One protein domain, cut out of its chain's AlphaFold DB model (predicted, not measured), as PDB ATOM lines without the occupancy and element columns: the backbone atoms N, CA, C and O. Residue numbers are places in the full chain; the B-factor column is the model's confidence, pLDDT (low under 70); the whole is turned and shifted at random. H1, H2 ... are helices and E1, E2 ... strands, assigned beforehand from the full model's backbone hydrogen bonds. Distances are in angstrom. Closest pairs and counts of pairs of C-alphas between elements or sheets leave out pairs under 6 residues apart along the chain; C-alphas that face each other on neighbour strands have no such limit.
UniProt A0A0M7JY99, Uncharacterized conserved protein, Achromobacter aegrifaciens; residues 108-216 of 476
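This is residues 108 to 216 of the 476 residues of the protein "Uncharacterized conserved protein" of Achromobacter aegrifaciens (UniProt A0A0M7JY99). What does the model look like from its first printed residue onward? It is a rod-like body: H1, E1 and the loop of residues 126 to 140 make one end, H2 leads away from there with H5 packed on it at a steep angle and H4 on H5, and the small two-strand ribbon of E2 and E3, with H3 and the loop of residues 166 to 181, makes the other end. What is it made of? The printed part has 109 residues, with five named helices and three named strands in the order H1, E1, H2, E2, H3, H4, H5, E3; the class is mostly helix, and the sheet, in the order E2, E3, is antiparallel. How compact is it? It is only just loose, close to compact, with a radius of gyration of the C-alphas of 15.9 A and spans of 55 by 24 by 19 A.

What stands near the first helix? H1, residues 116 to 125, has Ile 122 as its closest residue to Ala 142 of E1, residues 141 to 143, with their C-alphas 5.5 A apart. H1 and H2, residues 144 to 158, are close but not clearly touching: their closest C-alphas, of Ile 122 and Ile 147, are 7.8 A apart. What touches H2? With residues 148 to 152 alone it touches H5, residues 199 to 208, at a steep tilt of 52 degrees, the same way; the closest C-alphas, of Gln 148 and Ile 204, are 5.9 A apart. H4, residues 182 to 188, touches H5 about perpendicular at 74 degrees, the closest C-alphas being those of Ser 182 and Val 205, 5.6 A apart. How do the strands pair? E2, residues 159 to 161, and E3, residues 213 to 215, are antiparallel neighbours, with N 160 and O 214 within hydrogen-bond range at 2.9 A; E1 pairs with no named strand. H3, residues 162 to 165, comes closest to E3 at the C-alphas of Ala 162 and Trp 213, 5.1 A apart. Are the helix backbones complete? Every O i to N i+4 pair is within hydrogen-bond range in H1, H4 and H5, and 9 of 11 are in H2; H3 is too short for such a pair.

Where does the first helix begin? H1 begins at C-alpha 116, (36.670, 37.159, -26.734), and is 14.5 A long; E1 is 6.9 A long. How long are the others? H2 is 21.7 A, E2 7.0 A, H3 5.3 A, H4 9.6 A and H5 14.5 A long. Where does the last element end? E3, 7.1 A long, ends at C-alpha 215, (35.545, 14.685, -33.140).

How large is it? The two C-alphas farthest apart, those of Asp 138 and Arg 171, are 55.0 A apart. Which links are long? Those from H1 to E1, 15 residues, and from H3 to H4, 16 residues, are long. Is there a cut or low confidence? The printed part has no cut, its mean pLDDT is 93.2, and no printed residue is under 70.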
ATOM      1  N   VAL A 108      29.139  34.281 -12.740       97.00
ATOM      2  CA  VAL A 108      30.555  34.360 -13.127       97.00
ATOM      3  C   VAL A 108      30.774  35.564 -14.029       97.00
ATOM      4  O   VAL A 108      29.973  35.847 -14.919       97.00
ATOM      5  N   CYS A 109      31.837  36.321 -13.759       96.56
ATOM      6  CA  CYS A 109      32.121  37.562 -14.469       96.56
ATOM      7  C   CYS A 109      32.854  37.333 -15.793       96.56
ATOM      8  O   CYS A 109      33.650  36.405 -15.925       96.56
ATOM      9  N   ALA A 110      32.664  38.249 -16.745       96.44
ATOM     10  CA  ALA A 110      33.334  38.182 -18.045       96.44
ATOM     11  C   ALA A 110      34.868  38.163 -17.925       96.44
ATOM     12  O   ALA A 110      35.545  37.571 -18.751       96.44
ATOM     13  N   ALA A 111      35.438  38.796 -16.898       96.12
ATOM     14  CA  ALA A 111      36.886  38.874 -16.724       96.12
ATOM     15  C   ALA A 111      37.533  37.573 -16.206       96.12
ATOM     16  O   ALA A 111      38.758  37.501 -16.149       96.12
ATOM     17  N   CYS A 112      36.738  36.560 -15.838       96.75
ATOM     18  CA  CYS A 112      37.236  35.210 -15.557       96.75
ATOM     19  C   CYS A 112      37.589  34.424 -16.824       96.75
ATOM     20  O   CYS A 112      38.203  33.377 -16.694       96.75
ATOM     21  N   PHE A 113      37.236  34.923 -18.011       96.88
ATOM     22  CA  PHE A 113      37.515  34.287 -19.296       96.88
ATOM     23  C   PHE A 113      38.447  35.169 -20.130       96.88
ATOM     24  O   PHE A 113      38.291  36.399 -20.166       96.88
ATOM     25  N   ASP A 114      39.401  34.556 -20.827       95.19
ATOM     26  CA  ASP A 114      40.213  35.261 -21.824       95.19
ATOM     27  C   ASP A 114      39.559  35.273 -23.217       95.19
ATOM     28  O   ASP A 114      39.683  36.257 -23.949       95.19
ATOM     29  N   ASP A 115      38.761  34.247 -23.545       95.75
ATOM     30  CA  ASP A 115      38.090  34.137 -24.843       95.75
ATOM     31  C   ASP A 115      37.168  35.334 -25.139       95.75
ATOM     32  O   ASP A 115      36.288  35.716 -24.359       95.75
ATOM     33  N   LYS A 116      37.363  35.934 -26.316       94.44
ATOM     34  CA  LYS A 116      36.670  37.159 -26.734       94.44
ATOM     35  C   LYS A 116      35.158  36.972 -26.899       94.44
ATOM     36  O   LYS A 116      34.411  37.919 -26.625       94.44
ATOM     37  N   ASP A 117      34.711  35.801 -27.345       95.06
ATOM     38  CA  ASP A 117      33.310  35.548 -27.672       95.06
ATOM     39  C   ASP A 117      32.530  35.300 -26.377       95.06
ATOM     40  O   ASP A 117      31.523  35.968 -26.138       95.06
ATOM     41  N   LEU A 118      33.062  34.467 -25.473       95.75
ATOM     42  CA  LEU A 118      32.512  34.258 -24.130       95.75
ATOM     43  C   LEU A 118      32.460  35.565 -23.333       95.75
ATOM     44  O   LEU A 118      31.429  35.894 -22.747       95.75
ATOM     45  N   ARG A 119      33.528  36.374 -23.355       95.81
ATOM     46  CA  ARG A 119      33.538  37.693 -22.694       95.81
ATOM     47  C   ARG A 119      32.438  38.606 -23.216       95.81
ATOM     48  O   ARG A 119      31.796  39.304 -22.430       95.81
ATOM     49  N   SER A 120      32.266  38.651 -24.534       95.25
ATOM     50  CA  SER A 120      31.261  39.498 -25.177       95.25
ATOM     51  C   SER A 120      29.851  39.018 -24.839       95.25
ATOM     52  O   SER A 120      29.009  39.832 -24.462       95.25
ATOM     53  N   TRP A 121      29.631  37.703 -24.860       95.75
ATOM     54  CA  TRP A 121      28.365  37.075 -24.500       95.75
ATOM     55  C   TRP A 121      27.991  37.313 -23.025       95.75
ATOM     56  O   TRP A 121      26.886  37.771 -22.734       95.75
ATOM     57  N   ILE A 122      28.931  37.137 -22.084       96.25
ATOM     58  CA  ILE A 122      28.693  37.396 -20.650       96.25
ATOM     59  C   ILE A 122      28.396  38.882 -20.401       96.25
ATOM     60  O   ILE A 122      27.515  39.221 -19.612       96.25
ATOM     61  N   ARG A 123      29.101  39.795 -21.083       95.19
ATOM     62  CA  ARG A 123      28.826  41.240 -20.979       95.19
ATOM     63  C   ARG A 123      27.440  41.601 -21.502       95.19
ATOM     64  O   ARG A 123      26.791  42.446 -20.895       95.19
ATOM     65  N   ALA A 124      26.994  40.963 -22.583       94.38
ATOM     66  CA  ALA A 124      25.665  41.175 -23.146       94.38
ATOM     67  C   ALA A 124      24.543  40.696 -22.209       94.38
ATOM     68  O   ALA A 124      23.477  41.305 -22.188       94.38
ATOM     69  N   HIS A 125      24.795  39.673 -21.382       91.56
ATOM     70  CA  HIS A 125      23.851  39.226 -20.353       91.56
ATOM     71  C   HIS A 125      23.578  40.300 -19.281       91.56
ATOM     72  O   HIS A 125      22.498  40.327 -18.696       91.56
ATOM     73  N   ASN A 126      24.545  41.197 -19.040       89.50
ATOM     74  CA  ASN A 126      24.429  42.359 -18.151       89.50
ATOM     75  C   ASN A 126      23.896  42.032 -16.736       89.50
ATOM     76  O   ASN A 126      23.091  42.773 -16.170       89.50
ATOM     77  N   GLY A 127      24.342  40.911 -16.161       88.88
ATOM     78  CA  GLY A 127      23.957  40.489 -14.815       88.88
ATOM     79  C   GLY A 127      24.582  41.330 -13.690       88.88
ATOM     80  O   GLY A 127      25.450  42.180 -13.930       88.88
ATOM     81  N   PRO A 128      24.144  41.104 -12.437       87.19
ATOM     82  CA  PRO A 128      24.582  41.872 -11.272       87.19
ATOM     83  C   PRO A 128      26.083  41.717 -10.999       87.19
ATOM     84  O   PRO A 128      26.695  40.704 -11.300       87.19
ATOM     85  N   ARG A 129      26.712  42.713 -10.370       85.88
ATOM     86  CA  ARG A 129      28.140  42.622 -10.024       85.88
ATOM     87  C   ARG A 129      28.360  41.653  -8.859       85.88
ATOM     88  O   ARG A 129      27.679  41.749  -7.842       85.88
ATOM     89  N   GLY A 130      29.379  40.804  -8.974       89.31
ATOM     90  CA  GLY A 130      29.755  39.826  -7.949       89.31
ATOM     91  C   GLY A 130      30.004  38.453  -8.551       89.31
ATOM     92  O   GLY A 130      29.065  37.722  -8.840       89.31
ATOM     93  N   CYS A 131      31.279  38.122  -8.739       94.75
ATOM     94  CA  CYS A 131      31.702  36.841  -9.284       94.75
ATOM     95  C   CYS A 131      31.825  35.793  -8.175       94.75
ATOM     96  O   CYS A 131      32.520  36.021  -7.189       94.75
ATOM     97  N   TRP A 132      31.206  34.633  -8.372       95.50
ATOM     98  CA  TRP A 132      31.366  33.460  -7.521       95.50
ATOM     99  C   TRP A 132      32.793  32.896  -7.593       95.50
ATOM    100  O   TRP A 132      33.360  32.602  -6.550       95.50
ATOM    101  N   ALA A 133      33.384  32.819  -8.791       93.94
ATOM    102  CA  ALA A 133      34.699  32.203  -8.995       93.94
ATOM    103  C   ALA A 133      35.860  33.066  -8.462       93.94
ATOM    104  O   ALA A 133      36.671  32.603  -7.677       93.94
ATOM    105  N   CYS A 134      35.932  34.351  -8.836       95.06
ATOM    106  CA  CYS A 134      37.075  35.208  -8.469       95.06
ATOM    107  C   CYS A 134      36.805  36.188  -7.314       95.06
ATOM    108  O   CYS A 134      37.655  37.024  -7.003       95.06
ATOM    109  N   ALA A 135      35.601  36.160  -6.730       94.00
ATOM    110  CA  ALA A 135      35.128  37.074  -5.680       94.00
ATOM    111  C   ALA A 135      35.139  38.588  -6.022       94.00
ATOM    112  O   ALA A 135      34.794  39.417  -5.177       94.00
ATOM    113  N   GLN A 136      35.483  38.981  -7.257       93.62
ATOM    114  CA  GLN A 136      35.532  40.384  -7.692       93.62
ATOM    115  C   GLN A 136      34.157  40.943  -8.099       93.62
ATOM    116  O   GLN A 136      33.206  40.209  -8.372       93.62
ATOM    117  N   ARG A 137      34.057  42.278  -8.168       93.12
ATOM    118  CA  ARG A 137      32.839  43.033  -8.543       93.12
ATOM    119  C   ARG A 137      33.072  44.041  -9.681       93.12
ATOM    120  O   ARG A 137      32.285  44.967  -9.855       93.12
ATOM    121  N   ASP A 138      34.162  43.892 -10.429       92.62
ATOM    122  CA  ASP A 138      34.651  44.847 -11.436       92.62
ATOM    123  C   ASP A 138      34.109  44.607 -12.857       92.62
ATOM    124  O   ASP A 138      34.294  45.453 -13.731       92.62
ATOM    125  N   ALA A 139      33.412  43.494 -13.101       92.00
ATOM    126  CA  ALA A 139      32.873  43.133 -14.411       92.00
ATOM    127  C   ALA A 139      31.420  42.609 -14.336       92.00
ATOM    128  O   ALA A 139      31.026  42.068 -13.297       92.00
ATOM    129  N   PRO A 140      30.624  42.742 -15.423       94.00
ATOM    130  CA  PRO A 140      29.305  42.113 -15.538       94.00
ATOM    131  C   PRO A 140      29.391  40.590 -15.441       94.00
ATOM    132  O   PRO A 140      30.405  40.001 -15.838       94.00
ATOM    133  N   THR A 141      28.321  39.963 -14.953       96.25
ATOM    134  CA  THR A 141      28.240  38.510 -14.783       96.25
ATOM    135  C   THR A 141      27.111  37.881 -15.590       96.25
ATOM    136  O   THR A 141      26.169  38.557 -15.997       96.25
ATOM    137  N   ALA A 142      27.177  36.562 -15.736       96.56
ATOM    138  CA  ALA A 142      26.063  35.722 -16.156       96.56
ATOM    139  C   ALA A 142      25.941  34.504 -15.216       96.56
ATOM    140  O   ALA A 142      26.942  34.132 -14.590       96.56
ATOM    141  N   PRO A 143      24.750  33.886 -15.103       96.00
ATOM    142  CA  PRO A 143      24.574  32.635 -14.375       96.00
ATOM    143  C   PRO A 143      25.502  31.544 -14.916       96.00
ATOM    144  O   PRO A 143      25.618  31.380 -16.133       96.00
ATOM    145  N   LEU A 144      26.142  30.800 -14.012       95.56
ATOM    146  CA  LEU A 144      27.063  29.712 -14.335       95.56
ATOM    147  C   LEU A 144      26.394  28.673 -15.235       95.56
ATOM    148  O   LEU A 144      26.977  28.321 -16.253       95.56
ATOM    149  N   ASP A 145      25.161  28.279 -14.921       94.44
ATOM    150  CA  ASP A 145      24.393  27.308 -15.703       94.44
ATOM    151  C   ASP A 145      24.255  27.754 -17.166       94.44
ATOM    152  O   ASP A 145      24.488  26.973 -18.083       94.44
ATOM    153  N   ASN A 146      23.992  29.043 -17.412       95.62
ATOM    154  CA  ASN A 146      23.881  29.560 -18.777       95.62
ATOM    155  C   ASN A 146      25.240  29.568 -19.499       95.62
ATOM    156  O   ASN A 146      25.299  29.326 -20.703       95.62
ATOM    157  N   ILE A 147      26.334  29.858 -18.784       96.31
ATOM    158  CA  ILE A 147      27.693  29.800 -19.346       96.31
ATOM    159  C   ILE A 147      28.057  28.350 -19.689       96.31
ATOM    160  O   ILE A 147      28.573  28.092 -20.771       96.31
ATOM    161  N   GLN A 148      27.756  27.409 -18.795       95.94
ATOM    162  CA  GLN A 148      27.964  25.977 -18.996       95.94
ATOM    163  C   GLN A 148      27.178  25.471 -20.206       95.94
ATOM    164  O   GLN A 148      27.768  24.849 -21.087       95.94
ATOM    165  N   THR A 149      25.885  25.798 -20.304       95.75
ATOM    166  CA  THR A 149      25.062  25.475 -21.477       95.75
ATOM    167  C   THR A 149      25.677  26.049 -22.745       95.75
ATOM    168  O   THR A 149      25.830  25.328 -23.725       95.75
ATOM    169  N   ARG A 150      26.116  27.312 -22.723       95.69
ATOM    170  CA  ARG A 150      26.743  27.939 -23.887       95.69
ATOM    171  C   ARG A 150      28.032  27.232 -24.315       95.69
ATOM    172  O   ARG A 150      28.227  26.997 -25.504       95.69
ATOM    173  N   ILE A 151      28.916  26.910 -23.370       96.19
ATOM    174  CA  ILE A 151      30.165  26.190 -23.654       96.19
ATOM    175  C   ILE A 151      29.852  24.809 -24.227       96.19
ATOM    176  O   ILE A 151      30.421  24.450 -25.255       96.19
ATOM    177  N   LEU A 152      28.919  24.077 -23.614       94.88
ATOM    178  CA  LEU A 152      28.495  22.755 -24.065       94.88
ATOM    179  C   LEU A 152      27.919  22.800 -25.487       94.88
ATOM    180  O   LEU A 152      28.377  22.052 -26.345       94.88
ATOM    181  N   GLU A 153      26.978  23.703 -25.765       94.12
ATOM    182  CA  GLU A 153      26.381  23.879 -27.096       94.12
ATOM    183  C   GLU A 153      27.430  24.223 -28.157       94.12
ATOM    184  O   GLU A 153      27.360  23.742 -29.287       94.12
ATOM    185  N   CYS A 154      28.407  25.068 -27.823       95.06
ATOM    186  CA  CYS A 154      29.492  25.416 -28.731       95.06
ATOM    187  C   CYS A 154      30.462  24.248 -28.940       95.06
ATOM    188  O   CYS A 154      30.839  23.989 -30.083       95.06
ATOM    189  N   ALA A 155      30.822  23.517 -27.883       94.56
ATOM    190  CA  ALA A 155      31.666  22.329 -27.971       94.56
ATOM    191  C   ALA A 155      31.000  21.241 -28.822       94.56
ATOM    192  O   ALA A 155      31.632  20.706 -29.731       94.56
ATOM    193  N   GLN A 156      29.701  20.999 -28.628       93.69
ATOM    194  CA  GLN A 156      28.920  20.005 -29.371       93.69
ATOM    195  C   GLN A 156      28.837  20.270 -30.881       93.69
ATOM    196  O   GLN A 156      28.510  19.372 -31.655       93.69
ATOM    197  N   ARG A 157      29.150  21.490 -31.335       93.50
ATOM    198  CA  ARG A 157      29.265  21.774 -32.772       93.50
ATOM    199  C   ARG A 157      30.483  21.089 -33.384       93.50
ATOM    200  O   ARG A 157      30.418  20.732 -34.553       93.50
ATOM    201  N   TYR A 158      31.578  20.947 -32.640       92.50
ATOM    202  CA  TYR A 158      32.876  20.461 -33.130       92.50
ATOM    203  C   TYR A 158      33.255  19.085 -32.574       92.50
ATOM    204  O   TYR A 158      34.057  18.376 -33.185       92.50
ATOM    205  N   TYR A 159      32.644  18.694 -31.458       94.25
ATOM    206  CA  TYR A 159      32.884  17.441 -30.761       94.25
ATOM    207  C   TYR A 159      31.570  16.700 -30.523       94.25
ATOM    208  O   TYR A 159      30.535  17.306 -30.255       94.25
ATOM    209  N   GLY A 160      31.608  15.378 -30.630       93.50
ATOM    210  CA  GLY A 160      30.486  14.490 -30.349       93.50
ATOM    211  C   GLY A 160      30.754  13.602 -29.146       93.50
ATOM    212  O   GLY A 160      31.903  13.432 -28.743       93.50
ATOM    213  N   ARG A 161      29.712  12.978 -28.596       94.19
ATOM    214  CA  ARG A 161      29.913  11.867 -27.660       94.19
ATOM    215  C   ARG A 161      30.411  10.650 -28.430       94.19
ATOM    216  O   ARG A 161      29.857  10.317 -29.475       94.19
ATOM    217  N   ALA A 162      31.421   9.971 -27.900       93.00
ATOM    218  CA  ALA A 162      31.996   8.782 -28.522       93.00
ATOM    219  C   ALA A 162      30.941   7.684 -28.734       93.00
ATOM    220  O   ALA A 162      30.939   7.038 -29.776       93.00
ATOM    221  N   VAL A 163      29.997   7.540 -27.797       91.12
ATOM    222  CA  VAL A 163      28.894   6.568 -27.888       91.12
ATOM    223  C   VAL A 163      27.988   6.783 -29.104       91.12
ATOM    224  O   VAL A 163      27.480   5.816 -29.662       91.12
ATOM    225  N   ASP A 164      27.822   8.033 -29.540       90.56
ATOM    226  CA  ASP A 164      26.924   8.384 -30.644       90.56
ATOM    227  C   ASP A 164      27.609   8.278 -32.010       90.56
ATOM    228  O   ASP A 164      26.938   8.193 -33.038       90.56
ATOM    229  N   GLN A 165      28.941   8.342 -32.039       90.00
ATOM    230  CA  GLN A 165      29.685   8.567 -33.277       90.00
ATOM    231  C   GLN A 165      30.686   7.462 -33.601       90.00
ATOM    232  O   GLN A 165      30.918   7.170 -34.771       90.00
ATOM    233  N   MET A 166      31.279   6.826 -32.592       90.56
ATOM    234  CA  MET A 166      32.390   5.898 -32.778       90.56
ATOM    235  C   MET A 166      31.950   4.439 -32.709       90.56
ATOM    236  O   MET A 166      31.060   4.051 -31.955       90.56
ATOM    237  N   TYR A 167      32.662   3.590 -33.448       87.50
ATOM    238  CA  TYR A 167      32.515   2.146 -33.317       87.50
ATOM    239  C   TYR A 167      33.129   1.658 -32.004       87.50
ATOM    240  O   TYR A 167      34.263   2.005 -31.666       87.50
ATOM    241  N   TYR A 168      32.397   0.800 -31.294       87.88
ATOM    242  CA  TYR A 168      32.867   0.156 -30.071       87.88
ATOM    243  C   TYR A 168      33.324  -1.281 -30.350       87.88
ATOM    244  O   TYR A 168      32.554  -2.106 -30.847       87.88
ATOM    245  N   ASN A 169      34.570  -1.605 -30.000       89.81
ATOM    246  CA  ASN A 169      35.090  -2.966 -30.077       89.81
ATOM    247  C   ASN A 169      34.919  -3.667 -28.727       89.81
ATOM    248  O   ASN A 169      35.721  -3.490 -27.812       89.81
ATOM    249  N   SER A 170      33.906  -4.527 -28.611       86.81
ATOM    250  CA  SER A 170      33.620  -5.261 -27.371       86.81
ATOM    251  C   SER A 170      34.709  -6.256 -26.958       86.81
ATOM    252  O   SER A 170      34.807  -6.583 -25.777       86.81
ATOM    253  N   ARG A 171      35.544  -6.728 -27.896       83.56
ATOM    254  CA  ARG A 171      36.661  -7.642 -27.600       83.56
ATOM    255  C   ARG A 171      37.824  -6.916 -26.926       83.56
ATOM    256  O   ARG A 171      38.456  -7.491 -26.047       83.56
ATOM    257  N   GLU A 172      38.105  -5.691 -27.356       83.25
ATOM    258  CA  GLU A 172      39.172  -4.852 -26.795       83.25
ATOM    259  C   GLU A 172      38.673  -3.956 -25.653       83.25
ATOM    260  O   GLU A 172      39.472  -3.475 -24.857       83.25
ATOM    261  N   GLY A 173      37.352  -3.790 -25.528       81.69
ATOM    262  CA  GLY A 173      36.720  -3.043 -24.445       81.69
ATOM    263  C   GLY A 173      36.840  -1.526 -24.594       81.69
ATOM    264  O   GLY A 173      36.943  -0.840 -23.581       81.69
ATOM    265  N   GLY A 174      36.820  -0.995 -25.822       87.44
ATOM    266  CA  GLY A 174      36.997   0.439 -26.065       87.44
ATOM    267  C   GLY A 174      36.479   0.941 -27.414       87.44
ATOM    268  O   GLY A 174      36.139   0.158 -28.307       87.44
ATOM    269  N   TYR A 175      36.422   2.268 -27.541       89.56
ATOM    270  CA  TYR A 175      36.105   2.955 -28.794       89.56
ATOM    271  C   TYR A 175      37.293   2.911 -29.761       89.56
ATOM    272  O   TYR A 175      38.446   3.058 -29.355       89.56
ATOM    273  N   ILE A 176      37.011   2.723 -31.052       87.00
ATOM    274  CA  ILE A 176      38.026   2.711 -32.112       87.00
ATOM    275  C   ILE A 176      38.251   4.140 -32.618       87.00
ATOM    276  O   ILE A 176      37.415   4.677 -33.342       87.00
ATOM    277  N   GLY A 177      39.397   4.732 -32.274       87.44
ATOM    278  CA  GLY A 177      39.812   6.076 -32.692       87.44
ATOM    279  C   GLY A 177      40.168   6.978 -31.509       87.44
ATOM    280  O   GLY A 177      40.107   6.553 -30.355       87.44
ATOM    281  N   GLU A 178      40.541   8.224 -31.794       90.88
ATOM    282  CA  GLU A 178      40.852   9.213 -30.758       90.88
ATOM    283  C   GLU A 178      39.582   9.660 -30.025       90.88
ATOM    284  O   GLU A 178      38.568   9.989 -30.644       90.88
ATOM    285  N   HIS A 179      39.653   9.641 -28.698       93.56
ATOM    286  CA  HIS A 179      38.596  10.081 -27.803       93.56
ATOM    287  C   HIS A 179      39.205  10.597 -26.498       93.56
ATOM    288  O   HIS A 179      40.321  10.224 -26.136       93.56
ATOM    289  N   TRP A 180      38.460  11.451 -25.805       95.75
ATOM    290  CA  TRP A 180      38.926  12.227 -24.656       95.75
ATOM    291  C   TRP A 180      37.874  12.233 -23.559       95.75
ATOM    292  O   TRP A 180      36.681  12.173 -23.846       95.75
ATOM    293  N   ASP A 181      38.285  12.327 -22.300       95.94
ATOM    294  CA  ASP A 181      37.342  12.674 -21.241       95.94
ATOM    295  C   ASP A 181      37.016  14.183 -21.272       95.94
ATOM    296  O   ASP A 181      37.511  14.944 -22.109       95.94
ATOM    297  N   SER A 182      36.132  14.637 -20.382       95.62
ATOM    298  CA  SER A 182      35.743  16.052 -20.331       95.62
ATOM    299  C   SER A 182      36.863  16.985 -19.862       95.62
ATOM    300  O   SER A 182      36.835  18.168 -20.203       95.62
ATOM    301  N   TYR A 183      37.843  16.482 -19.106       95.44
ATOM    302  CA  TYR A 183      38.991  17.266 -18.651       95.44
ATOM    303  C   TYR A 183      39.945  17.539 -19.821       95.44
ATOM    304  O   TYR A 183      40.347  18.681 -20.059       95.44
ATOM    305  N   ASP A 184      40.244  16.505 -20.603       95.69
ATOM    306  CA  ASP A 184      41.035  16.603 -21.827       95.69
ATOM    307  C   ASP A 184      40.316  17.435 -22.894       95.69
ATOM    308  O   ASP A 184      40.933  18.317 -23.496       95.69
ATOM    309  N   LEU A 185      38.999  17.254 -23.073       95.62
ATOM    310  CA  LEU A 185      38.222  18.111 -23.969       95.62
ATOM    311  C   LEU A 185      38.333  19.579 -23.548       95.62
ATOM    312  O   LEU A 185      38.602  20.427 -24.392       95.62
ATOM    313  N   MET A 186      38.157  19.899 -22.262       94.00
ATOM    314  CA  MET A 186      38.260  21.276 -21.769       94.00
ATOM    315  C   MET A 186      39.626  21.905 -22.085       94.00
ATOM    316  O   MET A 186      39.683  23.067 -22.489       94.00
ATOM    317  N   GLN A 187      40.716  21.138 -21.980       92.69
ATOM    318  CA  GLN A 187      42.040  21.596 -22.411       92.69
ATOM    319  C   GLN A 187      42.109  21.829 -23.926       92.69
ATOM    320  O   GLN A 187      42.666  22.832 -24.367       92.69
ATOM    321  N   MET A 188      41.510  20.951 -24.735       93.19
ATOM    322  CA  MET A 188      41.452  21.111 -26.194       93.19
ATOM    323  C   MET A 188      40.596  22.298 -26.643       93.19
ATOM    324  O   MET A 188      40.866  22.877 -27.696       93.19
ATOM    325  N   LEU A 189      39.576  22.675 -25.864       92.50
ATOM    326  CA  LEU A 189      38.789  23.883 -26.114       92.50
ATOM    327  C   LEU A 189      39.610  25.171 -25.900       92.50
ATOM    328  O   LEU A 189      39.158  26.234 -26.327       92.50
ATOM    329  N   ASP A 190      40.784  25.072 -25.260       91.06
ATOM    330  CA  ASP A 190      41.755  26.152 -25.030       91.06
ATOM    331  C   ASP A 190      41.135  27.392 -24.357       91.06
ATOM    332  O   ASP A 190      41.401  28.546 -24.700       91.06
ATOM    333  N   ILE A 191      40.244  27.160 -23.385       91.38
ATOM    334  CA  ILE A 191      39.602  28.236 -22.623       91.38
ATOM    335  C   ILE A 191      40.525  28.658 -21.477       91.38
ATOM    336  O   ILE A 191      40.526  28.052 -20.405       91.38
ATOM    337  N   ALA A 192      41.269  29.745 -21.661       93.38
ATOM    338  CA  ALA A 192      42.055  30.324 -20.577       93.38
ATOM    339  C   ALA A 192      41.160  31.030 -19.535       93.38
ATOM    340  O   ALA A 192      40.365  31.920 -19.865       93.38
ATOM    341  N   LEU A 193      41.337  30.654 -18.259       96.25
ATOM    342  CA  LEU A 193      40.598  31.177 -17.103       96.25
ATOM    343  C   LEU A 193      41.520  31.975 -16.152       96.25
ATOM    344  O   LEU A 193      41.906  31.490 -15.092       96.25
ATOM    345  N   PRO A 194      41.910  33.218 -16.494       95.56
ATOM    346  CA  PRO A 194      43.015  33.927 -15.830       95.56
ATOM    347  C   PRO A 194      42.770  34.343 -14.371       95.56
ATOM    348  O   PRO A 194      43.702  34.775 -13.697       95.56
ATOM    349  N   ARG A 195      41.522  34.298 -13.894       94.62
ATOM    350  CA  ARG A 195      41.145  34.683 -12.520       94.62
ATOM    351  C   ARG A 195      40.570  33.519 -11.716       94.62
ATOM    352  O   ARG A 195      39.948  33.763 -10.684       94.62
ATOM    353  N   ASP A 196      40.680  32.308 -12.243       94.06
ATOM    354  CA  ASP A 196      40.148  31.114 -11.611       94.06
ATOM    355  C   ASP A 196      41.182  30.468 -10.681       94.06
ATOM    356  O   ASP A 196      42.385  30.555 -10.920       94.06
ATOM    357  N   ASP A 197      40.698  29.832  -9.617       91.44
ATOM    358  CA  ASP A 197      41.491  29.034  -8.677       91.44
ATOM    359  C   ASP A 197      41.383  27.518  -8.944       91.44
ATOM    360  O   ASP A 197      41.913  26.716  -8.177       91.44
ATOM    361  N   GLY A 198      40.708  27.139 -10.034       92.75
ATOM    362  CA  GLY A 198      40.365  25.773 -10.424       92.75
ATOM    363  C   GLY A 198      38.877  25.464 -10.245       92.75
ATOM    364  O   GLY A 198      38.349  24.578 -10.911       92.75
ATOM    365  N   SER A 199      38.160  26.217  -9.403       94.00
ATOM    366  CA  SER A 199      36.751  25.932  -9.112       94.00
ATOM    367  C   SER A 199      35.814  26.174 -10.297       94.00
ATOM    368  O   SER A 199      34.823  25.454 -10.453       94.00
ATOM    369  N   LEU A 200      36.093  27.174 -11.141       95.56
ATOM    370  CA  LEU A 200      35.334  27.402 -12.370       95.56
ATOM    371  C   LEU A 200      35.671  26.354 -13.423       95.56
ATOM    372  O   LEU A 200      34.761  25.888 -14.105       95.56
ATOM    373  N   PHE A 201      36.950  25.993 -13.549       96.06
ATOM    374  CA  PHE A 201      37.389  24.927 -14.439       96.06
ATOM    375  C   PHE A 201      36.647  23.620 -14.135       96.06
ATOM    376  O   PHE A 201      35.965  23.093 -15.015       96.06
ATOM    377  N   ASP A 202      36.683  23.164 -12.880       95.00
ATOM    378  CA  ASP A 202      36.016  21.933 -12.440       95.00
ATOM    379  C   ASP A 202      34.505  22.000 -12.683       95.00
ATOM    380  O   ASP A 202      33.908  21.070 -13.222       95.00
ATOM    381  N   ALA A 203      33.881  23.143 -12.383       95.12
ATOM    382  CA  ALA A 203      32.457  23.324 -12.630       95.12
ATOM    383  C   ALA A 203      32.095  23.240 -14.124       95.12
ATOM    384  O   ALA A 203      31.022  22.744 -14.467       95.12
ATOM    385  N   ILE A 204      32.942  23.738 -15.030       95.31
ATOM    386  CA  ILE A 204      32.708  23.623 -16.478       95.31
ATOM    387  C   ILE A 204      32.899  22.170 -16.931       95.31
ATOM    388  O   ILE A 204      32.052  21.664 -17.666       95.31
ATOM    389  N   VAL A 205      33.951  21.489 -16.464       95.88
ATOM    390  CA  VAL A 205      34.207  20.069 -16.765       95.88
ATOM    391  C   VAL A 205      33.041  19.190 -16.314       95.88
ATOM    392  O   VAL A 205      32.565  18.364 -17.092       95.88
ATOM    393  N   ASP A 206      32.512  19.419 -15.112       93.50
ATOM    394  CA  ASP A 206      31.344  18.696 -14.599       93.50
ATOM    395  C   ASP A 206      30.123  18.850 -15.518       93.50
ATOM    396  O   ASP A 206      29.398  17.883 -15.771       93.50
ATOM    397  N   ALA A 207      29.909  20.046 -16.074       92.44
ATOM    398  CA  ALA A 207      28.815  20.306 -17.008       92.44
ATOM    399  C   ALA A 207      29.018  19.669 -18.391       92.44
ATOM    400  O   ALA A 207      28.037  19.359 -19.071       92.44
ATOM    401  N   LEU A 208      30.264  19.421 -18.802       92.56
ATOM    402  CA  LEU A 208      30.562  18.616 -19.988       92.56
ATOM    403  C   LEU A 208      30.245  17.127 -19.764       92.56
ATOM    404  O   LEU A 208      30.184  16.373 -20.732       92.56
ATOM    405  N   GLY A 209      29.958  16.684 -18.539       90.44
ATOM    406  CA  GLY A 209      29.536  15.314 -18.227       90.44
ATOM    407  C   GLY A 209      30.686  14.305 -18.214       90.44
ATOM    408  O   GLY A 209      31.848  14.669 -18.316       90.44
ATOM    409  N   GLN A 210      30.364  13.018 -18.068       89.75
ATOM    410  CA  GLN A 210      31.364  11.952 -17.868       89.75
ATOM    411  C   GLN A 210      31.559  11.050 -19.095       89.75
ATOM    412  O   GLN A 210      32.472  10.230 -19.127       89.75
ATOM    413  N   GLU A 211      30.700  11.187 -20.106       91.38
ATOM    414  CA  GLU A 211      30.795  10.403 -21.335       91.38
ATOM    415  C   GLU A 211      31.985  10.869 -22.187       91.38
ATOM    416  O   GLU A 211      32.099  12.081 -22.414       91.38
ATOM    417  N   PRO A 212      32.817   9.947 -22.714       94.31
ATOM    418  CA  PRO A 212      33.926  10.305 -23.586       94.31
ATOM    419  C   PRO A 212      33.474  11.096 -24.816       94.31
ATOM    420  O   PRO A 212      32.417  10.848 -25.406       94.31
ATOM    421  N   TRP A 213      34.316  12.032 -25.222       96.31
ATOM    422  CA  TRP A 213      34.162  12.902 -26.373       96.31
ATOM    423  C   TRP A 213      35.046  12.449 -27.528       96.31
ATOM    424  O   TRP A 213      36.084  11.830 -27.331       96.31
ATOM    425  N   CYS A 214      34.650  12.798 -28.741       94.38
ATOM    426  CA  CYS A 214      35.395  12.565 -29.970       94.38
ATOM    427  C   CYS A 214      35.169  13.732 -30.935       94.38
ATOM    428  O   CYS A 214      34.367  14.630 -30.662       94.38
ATOM    429  N   HIS A 215      35.860  13.740 -32.071       91.94
ATOM    430  CA  HIS A 215      35.545  14.685 -33.140       91.94
ATOM    431  C   HIS A 215      34.114  14.493 -33.646       91.94
ATOM    432  O   HIS A 215      33.611  13.379 -33.700       91.94
ATOM    433  N   TYR A 216      33.458  15.584 -34.033       89.75
ATOM    434  CA  TYR A 216      32.132  15.501 -34.632       89.75
ATOM    435  C   TYR A 216      32.177  14.935 -36.067       89.75
ATOM    436  O   TYR A 216      32.969  15.384 -36.893       89.75
TER     437      TYR A 216